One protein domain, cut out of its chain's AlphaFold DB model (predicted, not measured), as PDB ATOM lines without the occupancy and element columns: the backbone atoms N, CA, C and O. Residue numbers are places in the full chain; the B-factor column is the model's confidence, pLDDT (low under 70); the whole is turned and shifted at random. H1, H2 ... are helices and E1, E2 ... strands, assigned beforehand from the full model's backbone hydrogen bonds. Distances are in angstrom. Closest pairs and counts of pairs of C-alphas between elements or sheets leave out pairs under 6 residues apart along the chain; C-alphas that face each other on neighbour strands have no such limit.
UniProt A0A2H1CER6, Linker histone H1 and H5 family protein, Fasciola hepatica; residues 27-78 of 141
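This is residues 27 to 78 of the 141 residues of the protein "Linker histone H1 and H5 family protein" of Fasciola hepatica (UniProt A0A2H1CER6). Two short helices, H1 and H2, meet at about a right angle, and a small two-stranded hairpin, E1 and E2, sits across from them, near residues 31 to 35 of H1 and residues 52 to 57 of H2. The strands are very short, and a long loop, residues 64 to 74, joins them. The printed part has 52 residues, with the order H1, H2, E1, E2 along it; the sheet has the order E1, E2 and is antiparallel, and the class is mixed, helices and strands. The whole is compact, with a radius of gyration of the C-alphas of 9.4 A, and has a rounded outline with spans of 23 by 20 by 16 A.

H1, residues 27 to 36, touches H2, residues 46 to 57, with the closest C-alphas, those of Val 30 and Asn 48, 5.7 A apart. Their lines stand at 80 degrees, about perpendicular. In both helices every O i to N i+4 pair is within hydrogen-bond range. From H2 a tight link leads to E1, residues 61 to 63; the closest C-alphas of the two, those of Ala 55 and Ser 61, are 5.4 A apart. E1 and E2, residues 75 to 77, form a hairpin of antiparallel neighbours, with 150 degrees between their directions. N 62 and O 76 are within hydrogen-bond range at 2.8 A, and N 76 and O 62 also at 2.8 A. H2 and E2 are near each other, with 7 pairs of C-alphas within 10 A. The closest C-alphas of H1 and E2, those of Ile 34 and Thr 75, are 7.6 A apart, while H1 and E1 are apart.

H1 begins at C-alpha 27, at (-23.112, -35.570, 9.633), and measures 14.3 A to C-alpha 36. H2 measures 16.6 A from C-alpha 46, at (-12.763, -42.608, 15.383), to C-alpha 57. E1 and E2 have three residues each; E2 ends at C-alpha 77, at (-20.903, -24.826, 13.464).

The two C-alphas farthest apart, those of Asp 28 and Asn 66, are 25.2 A from each other. The printed part runs from residue 27 to residue 78 and has no cut. The link from E1 to E2, with 11 residues, is long; the link from H1 to H2, with 9 residues, is short. The mean pLDDT of the printed part is 79.7, and residues 37 to 39, 67 to 68, 72 and 78 are under 70.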
ATOM      1  N   ILE A  27     -23.268 -37.027   9.527       81.12
ATOM      2  CA  ILE A  27     -23.112 -35.570   9.633       81.12
ATOM      3  C   ILE A  27     -23.959 -34.996  10.773       81.12
ATOM      4  O   ILE A  27     -23.455 -34.193  11.554       81.12
ATOM      5  N   ASP A  28     -25.216 -35.410  10.895       85.06
ATOM      6  CA  ASP A  28     -26.101 -34.922  11.954       85.06
ATOM      7  C   ASP A  28     -25.679 -35.488  13.308       85.06
ATOM      8  O   ASP A  28     -25.625 -34.764  14.300       85.06
ATOM      9  N   MET A  29     -25.218 -36.737  13.319       85.75
ATOM     10  CA  MET A  29     -24.607 -37.352  14.494       85.75
ATOM     11  C   MET A  29     -23.349 -36.591  14.959       85.75
ATOM     12  O   MET A  29     -23.153 -36.366  16.152       85.75
ATOM     13  N   VAL A  30     -22.520 -36.127  14.020       81.38
ATOM     14  CA  VAL A  30     -21.331 -35.308  14.298       81.38
ATOM     15  C   VAL A  30     -21.717 -33.931  14.836       81.38
ATOM     16  O   VAL A  30     -21.070 -33.464  15.770       81.38
ATOM     17  N   LYS A  31     -22.777 -33.291  14.323       82.31
ATOM     18  CA  LYS A  31     -23.270 -32.011  14.869       82.31
ATOM     19  C   LYS A  31     -23.677 -32.158  16.334       82.31
ATOM     20  O   LYS A  31     -23.204 -31.383  17.163       82.31
ATOM     21  N   VAL A  32     -24.476 -33.182  16.646       82.19
ATOM     22  CA  VAL A  32     -24.919 -33.480  18.019       82.19
ATOM     23  C   VAL A  32     -23.716 -33.771  18.925       82.19
ATOM     24  O   VAL A  32     -23.622 -33.243  20.034       82.19
ATOM     25  N   ALA A  33     -22.748 -34.548  18.433       78.62
ATOM     26  CA  ALA A  33     -21.532 -34.854  19.178       78.62
ATOM     27  C   ALA A  33     -20.676 -33.606  19.455       78.62
ATOM     28  O   ALA A  33     -20.179 -33.467  20.566       78.62
ATOM     29  N   ILE A  34     -20.521 -32.680  18.501       75.31
ATOM     30  CA  ILE A  34     -19.779 -31.423  18.715       75.31
ATOM     31  C   ILE A  34     -20.479 -30.559  19.771       75.31
ATOM     32  O   ILE A  34     -19.817 -30.009  20.650       75.31
ATOM     33  N   THR A  35     -21.811 -30.455  19.718       76.06
ATOM     34  CA  THR A  35     -22.568 -29.683  20.715       76.06
ATOM     35  C   THR A  35     -22.495 -30.286  22.114       76.06
ATOM     36  O   THR A  35     -22.467 -29.530  23.083       76.06
ATOM     37  N   ALA A  36     -22.431 -31.616  22.221       76.12
ATOM     38  CA  ALA A  36     -22.335 -32.324  23.496       76.12
ATOM     39  C   ALA A  36     -20.898 -32.383  24.045       76.12
ATOM     40  O   ALA A  36     -20.693 -32.341  25.253       76.12
ATOM     41  N   ALA A  37     -19.891 -32.462  23.172       67.56
ATOM     42  CA  ALA A  37     -18.492 -32.686  23.533       67.56
ATOM     43  C   ALA A  37     -17.623 -31.436  23.352       67.56
ATOM     44  O   ALA A  37     -16.468 -31.561  22.932       67.56
ATOM     45  N   LYS A  38     -18.166 -30.252  23.677       63.44
ATOM     46  CA  LYS A  38     -17.500 -28.942  23.537       63.44
ATOM     47  C   LYS A  38     -16.042 -28.939  24.022       63.44
ATOM     48  O   LYS A  38     -15.218 -28.267  23.409       63.44
ATOM     49  N   ASP A  39     -15.717 -29.772  25.013       63.09
ATOM     50  CA  ASP A  39     -14.402 -29.801  25.662       63.09
ATOM     51  C   ASP A  39     -13.660 -31.152  25.570       63.09
ATOM     52  O   ASP A  39     -12.545 -31.287  26.072       63.09
ATOM     53  N   HIS A  40     -14.221 -32.174  24.905       72.56
ATOM     54  CA  HIS A  40     -13.648 -33.531  24.906       72.56
ATOM     55  C   HIS A  40     -13.747 -34.272  23.565       72.56
ATOM     56  O   HIS A  40     -14.142 -35.438  23.494       72.56
ATOM     57  N   VAL A  41     -13.290 -33.638  22.483       71.88
ATOM     58  CA  VAL A  41     -13.188 -34.293  21.161       71.88
ATOM     59  C   VAL A  41     -12.302 -35.553  21.196       71.88
ATOM     60  O   VAL A  41     -12.516 -36.500  20.439       71.88
ATOM     61  N   GLU A  42     -11.349 -35.627  22.125       75.06
ATOM     62  CA  GLU A  42     -10.497 -36.803  22.330       75.06
ATOM     63  C   GLU A  42     -11.240 -38.009  22.916       75.06
ATOM     64  O   GLU A  42     -10.807 -39.141  22.734       75.06
ATOM     65  N   LYS A  43     -12.393 -37.829  23.558       82.88
ATOM     66  CA  LYS A  43     -13.206 -38.966  24.022       82.88
ATOM     67  C   LYS A  43     -14.134 -39.492  22.925       82.88
ATOM     68  O   LYS A  43     -14.731 -40.553  23.073       82.88
ATOM     69  N   LEU A  44     -14.233 -38.785  21.794       82.62
ATOM     70  CA  LEU A  44     -15.044 -39.218  20.664       82.62
ATOM     71  C   LEU A  44     -14.376 -40.373  19.914       82.62
ATOM     72  O   LEU A  44     -13.169 -40.360  19.654       82.62
ATOM     73  N   GLY A  45     -15.196 -41.344  19.508       85.94
ATOM     74  CA  GLY A  45     -14.757 -42.471  18.693       85.94
ATOM     75  C   GLY A  45     -14.208 -42.051  17.316       85.94
ATOM     76  O   GLY A  45     -14.484 -40.943  16.836       85.94
ATOM     77  N   PRO A  46     -13.463 -42.938  16.628       88.19
ATOM     78  CA  PRO A  46     -12.763 -42.608  15.383       88.19
ATOM     79  C   PRO A  46     -13.664 -42.049  14.275       88.19
ATOM     80  O   PRO A  46     -13.258 -41.142  13.550       88.19
ATOM     81  N   HIS A  47     -14.895 -42.554  14.155       87.50
ATOM     82  CA  HIS A  47     -15.857 -42.093  13.150       87.50
ATOM     83  C   HIS A  47     -16.268 -40.634  13.356       87.50
ATOM     84  O   HIS A  47     -16.283 -39.863  12.398       87.50
ATOM     85  N   ASN A  48     -16.504 -40.231  14.604       85.06
ATOM     86  CA  ASN A  48     -16.857 -38.855  14.932       85.06
ATOM     87  C   ASN A  48     -15.672 -37.915  14.689       85.06
ATOM     88  O   ASN A  48     -15.844 -36.876  14.060       85.06
ATOM     89  N   ARG A  49     -14.449 -38.307  15.076       88.00
ATOM     90  CA  ARG A  49     -13.243 -37.504  14.794       88.00
ATOM     91  C   ARG A  49     -13.035 -37.288  13.292       88.00
ATOM     92  O   ARG A  49     -12.778 -36.164  12.871       88.00
ATOM     93  N   ARG A  50     -13.188 -38.340  12.478       90.75
ATOM     94  CA  ARG A  50     -13.122 -38.238  11.006       90.75
ATOM     95  C   ARG A  50     -14.225 -37.335  10.455       90.75
ATOM     96  O   ARG A  50     -13.957 -36.504   9.593       90.75
ATOM     97  N   GLY A  51     -15.442 -37.463  10.981       89.00
ATOM     98  CA  GLY A  51     -16.572 -36.612  10.618       89.00
ATOM     99  C   GLY A  51     -16.318 -35.131  10.903       89.00
ATOM    100  O   GLY A  51     -16.602 -34.297  10.049       89.00
ATOM    101  N   ILE A  52     -15.712 -34.804  12.051       85.75
ATOM    102  CA  ILE A  52     -15.335 -33.429  12.414       85.75
ATOM    103  C   ILE A  52     -14.292 -32.877  11.439       85.75
ATOM    104  O   ILE A  52     -14.472 -31.776  10.925       85.75
ATOM    105  N   VAL A  53     -13.229 -33.636  11.144       88.19
ATOM    106  CA  VAL A  53     -12.203 -33.201  10.177       88.19
ATOM    107  C   VAL A  53     -12.834 -32.919   8.818       88.19
ATOM    108  O   VAL A  53     -12.641 -31.837   8.275       88.19
ATOM    109  N   HIS A  54     -13.666 -33.830   8.314       90.00
ATOM    110  CA  HIS A  54     -14.345 -33.625   7.039       90.00
ATOM    111  C   HIS A  54     -15.319 -32.445   7.050       90.00
ATOM    112  O   HIS A  54     -15.434 -31.749   6.043       90.00
ATOM    113  N   ALA A  55     -16.022 -32.199   8.156       86.25
ATOM    114  CA  ALA A  55     -16.892 -31.033   8.282       86.25
ATOM    115  C   ALA A  55     -16.088 -29.723   8.246       86.25
ATOM    116  O   ALA A  55     -16.523 -28.765   7.610       86.25
ATOM    117  N   VAL A  56     -14.901 -29.696   8.863       86.62
ATOM    118  CA  VAL A  56     -13.981 -28.549   8.814       86.62
ATOM    119  C   VAL A  56     -13.384 -28.361   7.416       86.62
ATOM    120  O   VAL A  56     -13.409 -27.254   6.888       86.62
ATOM    121  N   GLU A  57     -12.919 -29.432   6.772       86.75
ATOM    122  CA  GLU A  57     -12.388 -29.397   5.397       86.75
ATOM    123  C   GLU A  57     -13.428 -28.918   4.377       86.75
ATOM    124  O   GLU A  57     -13.100 -28.191   3.440       86.75
ATOM    125  N   LYS A  58     -14.696 -29.304   4.567       87.81
ATOM    126  CA  LYS A  58     -15.815 -28.875   3.716       87.81
ATOM    127  C   LYS A  58     -16.344 -27.480   4.060       87.81
ATOM    128  O   LYS A  58     -17.196 -26.977   3.332       87.81
ATOM    129  N   GLY A  59     -15.860 -26.856   5.135       82.75
ATOM    130  CA  GLY A  59     -16.302 -25.534   5.586       82.75
ATOM    131  C   GLY A  59     -17.666 -25.513   6.285       82.75
ATOM    132  O   GLY A  59     -18.202 -24.437   6.520       82.75
ATOM    133  N   VAL A  60     -18.216 -26.681   6.636       85.38
ATOM    134  CA  VAL A  60     -19.474 -26.806   7.397       85.38
ATOM    135  C   VAL A  60     -19.261 -26.410   8.861       85.38
ATOM    136  O   VAL A  60     -20.131 -25.811   9.491       85.38
ATOM    137  N   SER A  61     -18.081 -26.715   9.399       82.88
ATOM    138  CA  SER A  61     -17.651 -26.295  10.731       82.88
ATOM    139  C   SER A  61     -16.398 -25.437  10.621       82.88
ATOM    140  O   SER A  61     -15.533 -25.686   9.786       82.88
ATOM    141  N   VAL A  62     -16.278 -24.434  11.483       84.44
ATOM    142  CA  VAL A  62     -15.137 -23.516  11.517       84.44
ATOM    143  C   VAL A  62     -14.312 -23.798  12.762       84.44
ATOM    144  O   VAL A  62     -14.847 -23.901  13.867       84.44
ATOM    145  N   ARG A  63     -12.995 -23.920  12.589       85.19
ATOM    146  CA  ARG A  63     -12.055 -24.025  13.706       85.19
ATOM    147  C   ARG A  63     -11.986 -22.685  14.436       85.19
ATOM    148  O   ARG A  63     -11.804 -21.651  13.800       85.19
ATOM    149  N   VAL A  64     -12.134 -22.702  15.754       79.38
ATOM    150  CA  VAL A  64     -12.076 -21.498  16.583       79.38
ATOM    151  C   VAL A  64     -10.697 -21.394  17.218       79.38
ATOM    152  O   VAL A  64     -10.284 -22.246  18.002       79.38
ATOM    153  N   GLY A  65      -9.984 -20.322  16.876       81.19
ATOM    154  CA  GLY A  65      -8.620 -20.087  17.339       81.19
ATOM    155  C   GLY A  65      -7.597 -21.068  16.755       81.19
ATOM    156  O   GLY A  65      -7.918 -21.988  16.003       81.19
ATOM    157  N   ASN A  66      -6.331 -20.870  17.121       74.69
ATOM    158  CA  ASN A  66      -5.210 -21.643  16.581       74.69
ATOM    159  C   ASN A  66      -4.893 -22.912  17.398       74.69
ATOM    160  O   ASN A  66      -3.766 -23.402  17.396       74.69
ATOM    161  N   LYS A  67      -5.864 -23.429  18.162       68.81
ATOM    162  CA  LYS A  67      -5.636 -24.588  19.033       68.81
ATOM    163  C   LYS A  67      -5.692 -25.888  18.212       68.81
ATOM    164  O   LYS A  67      -6.749 -26.288  17.716       68.81
ATOM    165  N   GLY A  68      -4.525 -26.521  18.070       69.81
ATOM    166  CA  GLY A  68      -4.307 -27.852  17.487       69.81
ATOM    167  C   GLY A  68      -4.458 -27.951  15.963       69.81
ATOM    168  O   GLY A  68      -4.764 -26.974  15.282       69.81
ATOM    169  N   LYS A  69      -4.272 -29.165  15.419       73.75
ATOM    170  CA  LYS A  69      -4.441 -29.502  13.990       73.75
ATOM    171  C   LYS A  69      -5.380 -30.708  13.845       73.75
ATOM    172  O   LYS A  69      -5.321 -31.638  14.639       73.75
ATOM    173  N   GLY A  70      -6.265 -30.716  12.846       78.44
ATOM    174  CA  GLY A  70      -7.270 -31.782  12.675       78.44
ATOM    175  C   GLY A  70      -8.444 -31.655  13.656       78.44
ATOM    176  O   GLY A  70      -8.909 -30.541  13.884       78.44
ATOM    177  N   ALA A  71      -8.921 -32.766  14.231       75.56
ATOM    178  CA  ALA A  71     -10.074 -32.777  15.146       75.56
ATOM    179  C   ALA A  71      -9.778 -32.190  16.541       75.56
ATOM    180  O   ALA A  71     -10.709 -31.866  17.269       75.56
ATOM    181  N   SER A  72      -8.509 -32.058  16.936       66.88
ATOM    182  CA  SER A  72      -8.133 -31.549  18.259       66.88
ATOM    183  C   SER A  72      -8.196 -30.023  18.299       66.88
ATOM    184  O   SER A  72      -7.253 -29.334  17.933       66.88
ATOM    185  N   GLY A  73      -9.333 -29.466  18.693       77.19
ATOM    186  CA  GLY A  73      -9.519 -28.024  18.826       77.19
ATOM    187  C   GLY A  73     -10.995 -27.679  18.921       77.19
ATOM    188  O   GLY A  73     -11.849 -28.490  18.558       77.19
ATOM    189  N   SER A  74     -11.311 -26.478  19.400       74.94
ATOM    190  CA  SER A  74     -12.702 -26.040  19.418       74.94
ATOM    191  C   SER A  74     -13.161 -25.760  17.986       74.94
ATOM    192  O   SER A  74     -12.472 -25.122  17.186       74.94
ATOM    193  N   THR A  75     -14.329 -26.288  17.631       74.69
ATOM    194  CA  THR A  75     -14.978 -26.020  16.347       74.69
ATOM    195  C   THR A  75     -16.371 -25.476  16.623       74.69
ATOM    196  O   THR A  75     -17.069 -25.959  17.513       74.69
ATOM    197  N   LYS A  76     -16.766 -24.431  15.898       78.44
ATOM    198  CA  LYS A  76     -18.133 -23.904  15.895       78.44
ATOM    199  C   LYS A  76     -18.811 -24.345  14.608       78.44
ATOM    200  O   LYS A  76     -18.165 -24.440  13.565       78.44
ATOM    201  N   LEU A  77     -20.112 -24.601  14.670       71.94
ATOM    202  CA  LEU A  77     -20.903 -24.826  13.464       71.94
ATOM    203  C   LEU A  77     -20.898 -23.531  12.644       71.94
ATOM    204  O   LEU A  77     -21.216 -22.460  13.165       71.94
ATOM    205  N   GLY A  78     -20.475 -23.615  11.386       69.38
ATOM    206  CA  GLY A  78     -20.532 -22.483  10.475       69.38
ATOM    207  C   GLY A  78     -21.988 -22.244  10.099       69.38
ATOM    208  O   GLY A  78     -22.626 -23.119   9.523       69.38
TER     209      GLY A  78